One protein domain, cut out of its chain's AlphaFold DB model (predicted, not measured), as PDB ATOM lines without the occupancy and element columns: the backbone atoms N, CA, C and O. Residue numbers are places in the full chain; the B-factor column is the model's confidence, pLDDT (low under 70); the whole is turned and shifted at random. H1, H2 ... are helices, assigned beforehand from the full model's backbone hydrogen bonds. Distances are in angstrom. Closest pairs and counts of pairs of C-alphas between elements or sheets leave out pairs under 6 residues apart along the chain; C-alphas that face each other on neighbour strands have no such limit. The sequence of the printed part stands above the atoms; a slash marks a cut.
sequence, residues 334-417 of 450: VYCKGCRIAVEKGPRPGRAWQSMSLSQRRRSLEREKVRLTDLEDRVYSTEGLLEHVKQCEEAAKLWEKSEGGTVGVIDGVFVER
ATOM      1  N   VAL A 334      25.692  -6.777  28.041       92.44
ATOM      2  CA  VAL A 334      26.538  -6.395  29.179       92.44
ATOM      3  C   VAL A 334      26.710  -7.553  30.156       92.44
ATOM      4  O   VAL A 334      25.875  -8.455  30.220       92.44
ATOM      5  N   TYR A 335      27.801  -7.532  30.918       93.19
ATOM      6  CA  TYR A 335      28.135  -8.542  31.925       93.19
ATOM      7  C   TYR A 335      28.131  -7.916  33.320       93.19
ATOM      8  O   TYR A 335      28.359  -6.716  33.471       93.19
ATOM      9  N   CYS A 336      27.887  -8.727  34.349       94.12
ATOM     10  CA  CYS A 336      27.833  -8.272  35.737       94.12
ATOM     11  C   CYS A 336      29.224  -8.311  36.391       94.12
ATOM     12  O   CYS A 336      29.792  -9.392  36.572       94.12
ATOM     13  N   LYS A 337      29.756  -7.155  36.813       92.69
ATOM     14  CA  LYS A 337      31.019  -7.060  37.569       92.69
ATOM     15  C   LYS A 337      30.958  -7.858  38.874       92.69
ATOM     16  O   LYS A 337      31.931  -8.509  39.237       92.69
ATOM     17  N   GLY A 338      29.798  -7.884  39.535       92.25
ATOM     18  CA  GLY A 338      29.581  -8.688  40.740       92.25
ATOM     19  C   GLY A 338      29.763 -10.190  40.501       92.25
ATOM     20  O   GLY A 338      30.435 -10.859  41.283       92.25
ATOM     21  N   CYS A 339      29.243 -10.728  39.389       92.62
ATOM     22  CA  CYS A 339      29.467 -12.130  39.022       92.62
ATOM     23  C   CYS A 339      30.947 -12.431  38.782       92.62
ATOM     24  O   CYS A 339      31.429 -13.466  39.234       92.62
ATOM     25  N   ARG A 340      31.676 -11.518  38.129       90.75
ATOM     26  CA  ARG A 340      33.122 -11.663  37.909       90.75
ATOM     27  C   ARG A 340      33.899 -11.722  39.227       90.75
ATOM     28  O   ARG A 340      34.675 -12.651  39.427       90.75
ATOM     29  N   ILE A 341      33.612 -10.804  40.148       89.94
ATOM     30  CA  ILE A 341      34.211 -10.790  41.491       89.94
ATOM     31  C   ILE A 341      33.888 -12.083  42.250       89.94
ATOM     32  O   ILE A 341      34.741 -12.631  42.948       89.94
ATOM     33  N   ALA A 342      32.662 -12.600  42.122       90.00
ATOM     34  CA  ALA A 342      32.273 -13.855  42.756       90.00
ATOM     35  C   ALA A 342      33.098 -15.049  42.239       90.00
ATOM     36  O   ALA A 342      33.483 -15.903  43.036       90.00
ATOM     37  N   VAL A 343      33.417 -15.095  40.938       89.06
ATOM     38  CA  VAL A 343      34.289 -16.136  40.364       89.06
ATOM     39  C   VAL A 343      35.691 -16.076  40.959       89.06
ATOM     40  O   VAL A 343      36.239 -17.111  41.334       89.06
ATOM     41  N   GLU A 344      36.268 -14.884  41.082       87.31
ATOM     42  CA  GLU A 344      37.636 -14.712  41.586       87.31
ATOM     43  C   GLU A 344      37.758 -14.976  43.081       87.31
ATOM     44  O   GLU A 344      38.743 -15.562  43.525       87.31
ATOM     45  N   LYS A 345      36.725 -14.633  43.860       87.62
ATOM     46  CA  LYS A 345      36.636 -15.036  45.271       87.62
ATOM     47  C   LYS A 345      36.488 -16.552  45.438       87.62
ATOM     48  O   LYS A 345      36.774 -17.071  46.517       87.62
ATOM     49  N   GLY A 346      36.062 -17.251  44.390       84.81
ATOM     50  CA  GLY A 346      35.894 -18.693  44.365       84.81
ATOM     51  C   GLY A 346      34.694 -19.197  45.180       84.81
ATOM     52  O   GLY A 346      33.962 -18.423  45.806       84.81
ATOM     53  N   PRO A 347      34.464 -20.522  45.174       84.25
ATOM     54  CA  PRO A 347      33.352 -21.134  45.888       84.25
ATOM     55  C   PRO A 347      33.441 -20.867  47.393       84.25
ATOM     56  O   PRO A 347      34.441 -21.206  48.026       84.25
ATOM     57  N   ARG A 348      32.373 -20.325  47.989       78.06
ATOM     58  CA  ARG A 348      32.271 -20.187  49.448       78.06
ATOM     59  C   ARG A 348      31.596 -21.426  50.042       78.06
ATOM     60  O   ARG A 348      30.404 -21.632  49.809       78.06
ATOM     61  N   PRO A 349      32.313 -22.269  50.803       73.56
ATOM     62  CA  PRO A 349      31.701 -23.420  51.450       73.56
ATOM     63  C   PRO A 349      30.677 -22.965  52.501       73.56
ATOM     64  O   PRO A 349      30.976 -22.151  53.371       73.56
ATOM     65  N   GLY A 350      29.453 -23.494  52.419       75.12
ATOM     66  CA  GLY A 350      28.401 -23.219  53.401       75.12
ATOM     67  C   GLY A 350      28.680 -23.859  54.767       75.12
ATOM     68  O   GLY A 350      29.552 -24.717  54.901       75.12
ATOM     69  N   ARG A 351      27.889 -23.508  55.791       75.44
ATOM     70  CA  ARG A 351      28.074 -24.011  57.173       75.44
ATOM     71  C   ARG A 351      28.092 -25.544  57.281       75.44
ATOM     72  O   ARG A 351      28.879 -26.093  58.040       75.44
ATOM     73  N   ALA A 352      27.289 -26.237  56.472       75.44
ATOM     74  CA  ALA A 352      27.232 -27.701  56.436       75.44
ATOM     75  C   ALA A 352      28.450 -28.367  55.757       75.44
ATOM     76  O   ALA A 352      28.578 -29.588  55.783       75.44
ATOM     77  N   TRP A 353      29.365 -27.602  55.152       77.25
ATOM     78  CA  TRP A 353      30.537 -28.149  54.457       77.25
ATOM     79  C   TRP A 353      31.472 -28.905  55.409       77.25
ATOM     80  O   TRP A 353      32.053 -29.927  55.038       77.25
ATOM     81  N   GLN A 354      31.571 -28.450  56.663       79.38
ATOM     82  CA  GLN A 354      32.409 -29.079  57.686       79.38
ATOM     83  C   GLN A 354      31.914 -30.479  58.081       79.38
ATOM     84  O   GLN A 354      32.735 -31.341  58.379       79.38
ATOM     85  N   SER A 355      30.613 -30.761  57.986       83.94
ATOM     86  CA  SER A 355      30.043 -32.080  58.300       83.94
ATOM     87  C   SER A 355      30.018 -33.055  57.113       83.94
ATOM     88  O   SER A 355      29.572 -34.187  57.259       83.94
ATOM     89  N   MET A 356      30.473 -32.640  55.924       88.06
ATOM     90  CA  MET A 356      30.484 -33.477  54.715       88.06
ATOM     91  C   MET A 356      31.757 -34.325  54.607       88.06
ATOM     92  O   MET A 356      32.841 -33.890  55.004       88.06
ATOM     93  N   SER A 357      31.652 -35.495  53.970       89.12
ATOM     94  CA  SER A 357      32.818 -36.305  53.600       89.12
ATOM     95  C   SER A 357      33.669 -35.614  52.526       89.12
ATOM     96  O   SER A 357      33.190 -34.756  51.779       89.12
ATOM     97  N   LEU A 358      34.937 -36.015  52.381       85.06
ATOM     98  CA  LEU A 358      35.850 -35.432  51.383       85.06
ATOM     99  C   LEU A 358      35.301 -35.512  49.946       85.06
ATOM    100  O   LEU A 358      35.411 -34.552  49.181       85.06
ATOM    101  N   SER A 359      34.657 -36.626  49.577       85.56
ATOM    102  CA  SER A 359      34.077 -36.808  48.238       85.56
ATOM    103  C   SER A 359      32.832 -35.944  48.008       85.56
ATOM    104  O   SER A 359      32.572 -35.509  46.884       85.56
ATOM    105  N   GLN A 360      32.055 -35.674  49.059       87.38
ATOM    106  CA  GLN A 360      30.909 -34.767  49.016       87.38
ATOM    107  C   GLN A 360      31.369 -33.307  48.921       87.38
ATOM    108  O   GLN A 360      30.849 -32.559  48.093       87.38
ATOM    109  N   ARG A 361      32.394 -32.917  49.693       85.56
ATOM    110  CA  ARG A 361      33.000 -31.578  49.632       85.56
ATOM    111  C   ARG A 361      33.530 -31.264  48.237       85.56
ATOM    112  O   ARG A 361      33.201 -30.214  47.694       85.56
ATOM    113  N   ARG A 362      34.278 -32.194  47.626       85.31
ATOM    114  CA  ARG A 362      34.805 -32.031  46.259       85.31
ATOM    115  C   ARG A 362      33.681 -31.803  45.244       85.31
ATOM    116  O   ARG A 362      33.738 -30.849  44.481       85.31
ATOM    117  N   ARG A 363      32.629 -32.630  45.279       84.75
ATOM    118  CA  ARG A 363      31.461 -32.481  44.389       84.75
ATOM    119  C   ARG A 363      30.719 -31.161  44.603       84.75
ATOM    120  O   ARG A 363      30.257 -30.573  43.633       84.75
ATOM    121  N   SER A 364      30.597 -30.705  45.848       85.00
ATOM    122  CA  SER A 364      29.961 -29.424  46.166       85.00
ATOM    123  C   SER A 364      30.757 -28.242  45.615       85.00
ATOM    124  O   SER A 364      30.166 -27.352  45.010       85.00
ATOM    125  N   LEU A 365      32.081 -28.243  45.800       86.38
ATOM    126  CA  LEU A 365      32.960 -27.191  45.283       86.38
ATOM    127  C   LEU A 365      32.937 -27.143  43.755       86.38
ATOM    128  O   LEU A 365      32.848 -26.061  43.189       86.38
ATOM    129  N   GLU A 366      32.962 -28.303  43.096       86.00
ATOM    130  CA  GLU A 366      32.924 -28.370  41.634       86.00
ATOM    131  C   GLU A 366      31.600 -27.834  41.073       86.00
ATOM    132  O   GLU A 366      31.599 -27.013  40.160       86.00
ATOM    133  N   ARG A 367      30.458 -28.221  41.662       85.31
ATOM    134  CA  ARG A 367      29.141 -27.699  41.254       85.31
ATOM    135  C   ARG A 367      29.057 -26.184  41.395       85.31
ATOM    136  O   ARG A 367      28.556 -25.517  40.494       85.31
ATOM    137  N   GLU A 368      29.552 -25.651  42.506       86.69
ATOM    138  CA  GLU A 368      29.530 -24.210  42.740       86.69
ATOM    139  C   GLU A 368      30.487 -23.473  41.796       86.69
ATOM    140  O   GLU A 368      30.132 -22.435  41.246       86.69
ATOM    141  N   LYS A 369      31.661 -24.043  41.511       87.06
ATOM    142  CA  LYS A 369      32.594 -23.498  40.520       87.06
ATOM    143  C   LYS A 369      31.955 -23.411  39.132       87.06
ATOM    144  O   LYS A 369      32.031 -22.360  38.503       87.06
ATOM    145  N   VAL A 370      31.278 -24.473  38.687       86.06
ATOM    146  CA  VAL A 370      30.540 -24.474  37.414       86.06
ATOM    147  C   VAL A 370      29.459 -23.391  37.413       86.06
ATOM    148  O   VAL A 370      29.366 -22.617  36.462       86.06
ATOM    149  N   ARG A 371      28.682 -23.272  38.497       87.38
ATOM    150  CA  ARG A 371      27.656 -22.228  38.635       87.38
ATOM    151  C   ARG A 371      28.243 -20.818  38.520       87.38
ATOM    152  O   ARG A 371      27.685 -19.990  37.806       87.38
ATOM    153  N   LEU A 372      29.359 -20.546  39.196       87.31
ATOM    154  CA  LEU A 372      30.037 -19.249  39.150       87.31
ATOM    155  C   LEU A 372      30.518 -18.918  37.733       87.31
ATOM    156  O   LEU A 372      30.245 -17.826  37.239       87.31
ATOM    157  N   THR A 373      31.139 -19.877  37.041       84.44
ATOM    158  CA  THR A 373      31.561 -19.677  35.645       84.44
ATOM    159  C   THR A 373      30.383 -19.452  34.696       84.44
ATOM    160  O   THR A 373      30.500 -18.704  33.729       84.44
ATOM    161  N   ASP A 374      29.227 -20.055  34.978       86.81
ATOM    162  CA  ASP A 374      28.020 -19.896  34.161       86.81
ATOM    163  C   ASP A 374      27.397 -18.514  34.325       86.81
ATOM    164  O   ASP A 374      26.925 -17.931  33.348       86.81
ATOM    165  N   LEU A 375      27.428 -17.983  35.548       86.62
ATOM    166  CA  LEU A 375      26.987 -16.626  35.857       86.62
ATOM    167  C   LEU A 375      27.915 -15.569  35.252       86.62
ATOM    168  O   LEU A 375      27.437 -14.539  34.789       86.62
ATOM    169  N   GLU A 376      29.220 -15.823  35.222       86.81
ATOM    170  CA  GLU A 376      30.190 -14.940  34.570       86.81
ATOM    171  C   GLU A 376      30.052 -14.942  33.043       86.81
ATOM    172  O   GLU A 376      30.127 -13.898  32.394       86.81
ATOM    173  N   ASP A 377      29.813 -16.118  32.453       86.75
ATOM    174  CA  ASP A 377      29.610 -16.261  31.011       86.75
ATOM    175  C   ASP A 377      28.225 -15.746  30.551       86.75
ATOM    176  O   ASP A 377      27.959 -15.690  29.343       86.75
ATOM    177  N   ARG A 378      27.350 -15.345  31.485       90.56
ATOM    178  CA  ARG A 378      26.014 -14.817  31.199       90.56
ATOM    179  C   ARG A 378      26.083 -13.352  30.766       90.56
ATOM    180  O   ARG A 378      26.547 -12.479  31.493       90.56
ATOM    181  N   VAL A 379      25.564 -13.105  29.569       93.31
ATOM    182  CA  VAL A 379      25.365 -11.771  28.998       93.31
ATOM    183  C   VAL A 379      23.907 -11.359  29.185       93.31
ATOM    184  O   VAL A 379      23.013 -12.204  29.120       93.31
ATOM    185  N   TYR A 380      23.670 -10.073  29.411       93.94
ATOM    186  CA  TYR A 380      22.354  -9.505  29.680       93.94
ATOM    187  C   TYR A 380      22.049  -8.359  28.714       93.94
ATOM    188  O   TYR A 380      22.963  -7.654  28.278       93.94
ATOM    189  N   SER A 381      20.765  -8.125  28.435       93.88
ATOM    190  CA  SER A 381      20.304  -6.798  28.014       93.88
ATOM    191  C   SER A 381      20.479  -5.798  29.159       93.88
ATOM    192  O   SER A 381      20.697  -6.182  30.312       93.88
ATOM    193  N   THR A 382      20.388  -4.503  28.868       91.19
ATOM    194  CA  THR A 382      20.480  -3.464  29.909       91.19
ATOM    195  C   THR A 382      19.410  -3.651  30.987       91.19
ATOM    196  O   THR A 382      19.721  -3.642  32.176       91.19
ATOM    197  N   GLU A 383      18.168  -3.909  30.577       91.12
ATOM    198  CA  GLU A 383      17.046  -4.211  31.473       91.12
ATOM    199  C   GLU A 383      17.267  -5.518  32.248       91.12
ATOM    200  O   GLU A 383      17.123  -5.547  33.471       91.12
ATOM    201  N   GLY A 384      17.707  -6.582  31.566       92.75
ATOM    202  CA  GLY A 384      17.997  -7.863  32.211       92.75
ATOM    203  C   GLY A 384      19.093  -7.768  33.276       92.75
ATOM    204  O   GLY A 384      19.010  -8.440  34.305       92.75
ATOM    205  N   LEU A 385      20.101  -6.913  33.072       93.94
ATOM    206  CA  LEU A 385      21.148  -6.697  34.068       93.94
ATOM    207  C   LEU A 385      20.610  -5.964  35.300       93.94
ATOM    208  O   LEU A 385      20.962  -6.336  36.417       93.94
ATOM    209  N   LEU A 386      19.765  -4.947  35.113       92.88
ATOM    210  CA  LEU A 386      19.161  -4.214  36.228       92.88
ATOM    211  C   LEU A 386      18.338  -5.140  37.126       92.88
ATOM    212  O   LEU A 386      18.402  -5.020  38.348       92.88
ATOM    213  N   GLU A 387      17.616  -6.095  36.539       93.31
ATOM    214  CA  GLU A 387      16.893  -7.105  37.314       93.31
ATOM    215  C   GLU A 387      17.849  -8.074  38.023       93.31
ATOM    216  O   GLU A 387      17.676  -8.378  39.202       93.31
ATOM    217  N   HIS A 388      18.914  -8.505  37.343       93.88
ATOM    218  CA  HIS A 388      19.920  -9.387  37.928       93.88
ATOM    219  C   HIS A 388      20.646  -8.762  39.132       93.88
ATOM    220  O   HIS A 388      20.865  -9.437  40.141       93.88
ATOM    221  N   VAL A 389      21.019  -7.482  39.049       93.31
ATOM    222  CA  VAL A 389      21.788  -6.786  40.095       93.31
ATOM    223  C   VAL A 389      21.043  -6.765  41.430       93.31
ATOM    224  O   VAL A 389      21.687  -6.894  42.469       93.31
ATOM    225  N   LYS A 390      19.703  -6.725  41.423       91.94
ATOM    226  CA  LYS A 390      18.872  -6.807  42.641       91.94
ATOM    227  C   LYS A 390      19.110  -8.088  43.448       91.94
ATOM    228  O   LYS A 390      18.875  -8.108  44.651       91.94
ATOM    229  N   GLN A 391      19.562  -9.155  42.790       92.00
ATOM    230  CA  GLN A 391      19.781 -10.478  43.382       92.00
ATOM    231  C   GLN A 391      21.274 -10.832  43.506       92.00
ATOM    232  O   GLN A 391      21.620 -11.898  44.017       92.00
ATOM    233  N   CYS A 392      22.176  -9.969  43.031       92.88
ATOM    234  CA  CYS A 392      23.611 -10.225  43.021       92.88
ATOM    235  C   CYS A 392      24.290  -9.564  44.231       92.88
ATOM    236  O   CYS A 392      24.532  -8.360  44.234       92.88
ATOM    237  N   GLU A 393      24.657 -10.366  45.235       91.94
ATOM    238  CA  GLU A 393      25.285  -9.891  46.481       91.94
ATOM    239  C   GLU A 393      26.545  -9.044  46.222       91.94
ATOM    240  O   GLU A 393      26.728  -7.982  46.811       91.94
ATOM    241  N   GLU A 394      27.419  -9.489  45.318       92.06
ATOM    242  CA  GLU A 394      28.662  -8.772  45.014       92.06
ATOM    243  C   GLU A 394      28.409  -7.487  44.208       92.06
ATOM    244  O   GLU A 394      29.118  -6.502  44.403       92.06
ATOM    245  N   ALA A 395      27.369  -7.441  43.365       91.81
ATOM    246  CA  ALA A 395      26.982  -6.205  42.683       91.81
ATOM    247  C   ALA A 395      26.345  -5.193  43.648       91.81
ATOM    248  O   ALA A 395      26.623  -4.002  43.539       91.81
ATOM    249  N   ALA A 396      25.553  -5.655  44.621       91.31
ATOM    250  CA  ALA A 396      24.997  -4.804  45.672       91.31
ATOM    251  C   ALA A 396      26.106  -4.172  46.530       91.31
ATOM    252  O   ALA A 396      26.089  -2.966  46.763       91.31
ATOM    253  N   LYS A 397      27.131  -4.951  46.909       90.62
ATOM    254  CA  LYS A 397      28.317  -4.431  47.615       90.62
ATOM    255  C   LYS A 397      29.083  -3.399  46.793       90.62
ATOM    256  O   LYS A 397      29.556  -2.413  47.348       90.62
ATOM    257  N   LEU A 398      29.245  -3.630  45.488       89.38
ATOM    258  CA  LEU A 398      29.867  -2.648  44.595       89.38
ATOM    259  C   LEU A 398      29.061  -1.349  44.544       89.38
ATOM    260  O   LEU A 398      29.640  -0.269  44.614       89.38
ATOM    261  N   TRP A 399      27.736  -1.454  44.443       89.75
ATOM    262  CA  TRP A 399      26.841  -0.303  44.421       89.75
ATOM    263  C   TRP A 399      26.914   0.513  45.717       89.75
ATOM    264  O   TRP A 399      27.083   1.729  45.664       89.75
ATOM    265  N   GLU A 400      26.884  -0.149  46.875       88.44
ATOM    266  CA  GLU A 400      27.032   0.499  48.182       88.44
ATOM    267  C   GLU A 400      28.386   1.211  48.316       88.44
ATOM    268  O   GLU A 400      28.432   2.394  48.643       88.44
ATOM    269  N   LYS A 401      29.487   0.537  47.953       87.69
ATOM    270  CA  LYS A 401      30.838   1.128  47.954       87.69
ATOM    271  C   LYS A 401      30.999   2.312  47.005       87.69
ATOM    272  O   LYS A 401      31.904   3.114  47.194       87.69
ATOM    273  N   SER A 402      30.174   2.390  45.964       86.12
ATOM    274  CA  SER A 402      30.193   3.505  45.015       86.12
ATOM    275  C   SER A 402      29.427   4.732  45.506       86.12
ATOM    276  O   SER A 402      29.352   5.718  44.774       86.12
ATOM    277  N   GLU A 403      28.808   4.658  46.692       86.06
ATOM    278  CA  GLU A 403      27.955   5.712  47.250       86.06
ATOM    279  C   GLU A 403      26.896   6.175  46.232       86.06
ATOM    280  O   GLU A 403      26.729   7.361  45.943       86.06
ATOM    281  N   GLY A 404      26.221   5.204  45.602       80.12
ATOM    282  CA  GLY A 404      25.232   5.467  44.553       80.12
ATOM    283  C   GLY A 404      25.826   5.929  43.213       80.12
ATOM    284  O   GLY A 404      25.179   6.674  42.478       80.12
ATOM    285  N   GLY A 405      27.056   5.522  42.885       78.75
ATOM    286  CA  GLY A 405      27.756   5.899  41.652       78.75
ATOM    287  C   GLY A 405      28.413   7.284  41.681       78.75
ATOM    288  O   GLY A 405      28.800   7.805  40.631       78.75
ATOM    289  N   THR A 406      28.538   7.887  42.862       76.50
ATOM    290  CA  THR A 406      29.228   9.170  43.062       76.50
ATOM    291  C   THR A 406      30.732   8.992  43.279       76.50
ATOM    292  O   THR A 406      31.510   9.883  42.938       76.50
ATOM    293  N   VAL A 407      31.151   7.818  43.757       79.62
ATOM    294  CA  VAL A 407      32.551   7.457  43.989       79.62
ATOM    295  C   VAL A 407      32.974   6.343  43.033       79.62
ATOM    296  O   VAL A 407      32.302   5.320  42.883       79.62
ATOM    297  N   GLY A 408      34.123   6.533  42.378       71.50
ATOM    298  CA  GLY A 408      34.744   5.497  41.559       71.50
ATOM    299  C   GLY A 408      35.275   4.365  42.436       71.50
ATOM    300  O   GLY A 408      36.178   4.575  43.241       71.50
ATOM    301  N   VAL A 409      34.731   3.160  42.273       71.69
ATOM    302  CA  VAL A 409      35.204   1.974  42.996       71.69
ATOM    303  C   VAL A 409      36.319   1.319  42.193       71.69
ATOM    304  O   VAL A 409      36.080   0.729  41.141       71.69
ATOM    305  N   ILE A 410      37.541   1.428  42.705       62.62
ATOM    306  CA  ILE A 410      38.708   0.733  42.172       62.62
ATOM    307  C   ILE A 410      38.737  -0.671  42.793       62.62
ATOM    308  O   ILE A 410      38.950  -0.812  43.996       62.62
ATOM    309  N   ASP A 411      38.509  -1.708  41.985       60.31
ATOM    310  CA  ASP A 411      38.623  -3.110  42.408       60.31
ATOM    311  C   ASP A 411      39.823  -3.759  41.701       60.31
ATOM    312  O   ASP A 411      39.954  -3.648  40.479       60.31
ATOM    313  N   GLY A 412      40.714  -4.413  42.457       58.41
ATOM    314  CA  GLY A 412      42.000  -4.939  41.965       58.41
ATOM    315  C   GLY A 412      41.856  -5.877  40.763       58.41
ATOM    316  O   GLY A 412      42.669  -5.846  39.843       58.41
ATOM    317  N   VAL A 413      40.737  -6.596  40.718       60.09
ATOM    318  CA  VAL A 413      40.255  -7.422  39.603       60.09
ATOM    319  C   VAL A 413      40.284  -6.700  38.254       60.09
ATOM    320  O   VAL A 413      40.656  -7.270  37.225       60.09
ATOM    321  N   PHE A 414      39.843  -5.444  38.252       59.59
ATOM    322  CA  PHE A 414      39.703  -4.628  37.051       59.59
ATOM    323  C   PHE A 414      40.917  -3.706  36.842       59.59
ATOM    324  O   PHE A 414      41.216  -3.365  35.703       59.59
ATOM    325  N   VAL A 415      41.679  -3.392  37.897       52.66
ATOM    326  CA  VAL A 415      42.937  -2.619  37.816       52.66
ATOM    327  C   VAL A 415      44.059  -3.403  37.134       52.66
ATOM    328  O   VAL A 415      44.785  -2.853  36.307       52.66
ATOM    329  N   GLU A 416      44.207  -4.696  37.434       40.09
ATOM    330  CA  GLU A 416      45.319  -5.503  36.906       40.09
ATOM    331  C   GLU A 416      45.241  -5.736  35.389       40.09
ATOM    332  O   GLU A 416      46.265  -5.938  34.734       40.09
ATOM    333  N   ARG A 417      44.042  -5.675  34.795       41.94
ATOM    334  CA  ARG A 417      43.847  -5.917  33.356       41.94
ATOM    335  C   ARG A 417      43.855  -4.662  32.491       41.94
ATOM    336  O   ARG A 417      44.182  -4.779  31.314       41.94
TER     337      ARG A 417
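Overview. This is residues 334 to 417 of the 450 residues of the protein "F-box domain-containing protein" of Aulographum hederae CBS 113979 (UniProt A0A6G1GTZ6). Short H1 sits in the middle, with the last part of long H3 packed on it and H5 meeting it at a corner near the first residues of both, Gly 338 and Ala 395; the rest of H3 reaches to one end, where H2 lies, while H4 and H6 lie towards the other. The printed part has 84 residues with six named helices, H1 to H6, and no named strand: all helix, loose, radius of gyration of the C-alphas 15.0 A, spans 47 by 25 by 24 A.

Arrangement. H1, residues 337 to 345, touches H3, residues 358 to 376, with residues 369 to 376 of H3 alone, closest C-alphas Cys 339 and Glu 376, 5.3 A, a shallow tilt of 26 degrees, opposite ways. H1 touches H5, residues 393 to 401, closest C-alphas Gly 338 and Ala 395, 4.1 A. Close but not clearly touching are H2, residues 351 to 355, and H3; H4, residues 382 to 389, and H5; H6, residues 412 to 417, and H1. Every O i to N i+4 pair is within hydrogen-bond range in H1, H3, H4 and H5; in H6 1 of 2, in H2 0 of 1, with 1 of 2 O i to N i+3 pairs.

Along the chain. H1 begins at C-alpha 337 (31.019, -7.060, 37.569); H3 is 27.1 A long; H6 ends at C-alpha 417 (43.847, -5.917, 33.356).

Size, cuts and confidence. The farthest C-alphas, Ser 357 and Thr 406, are 46.8 A apart. The printed part has no cut and no long link; pLDDT is under 70 at residues 410 to 417.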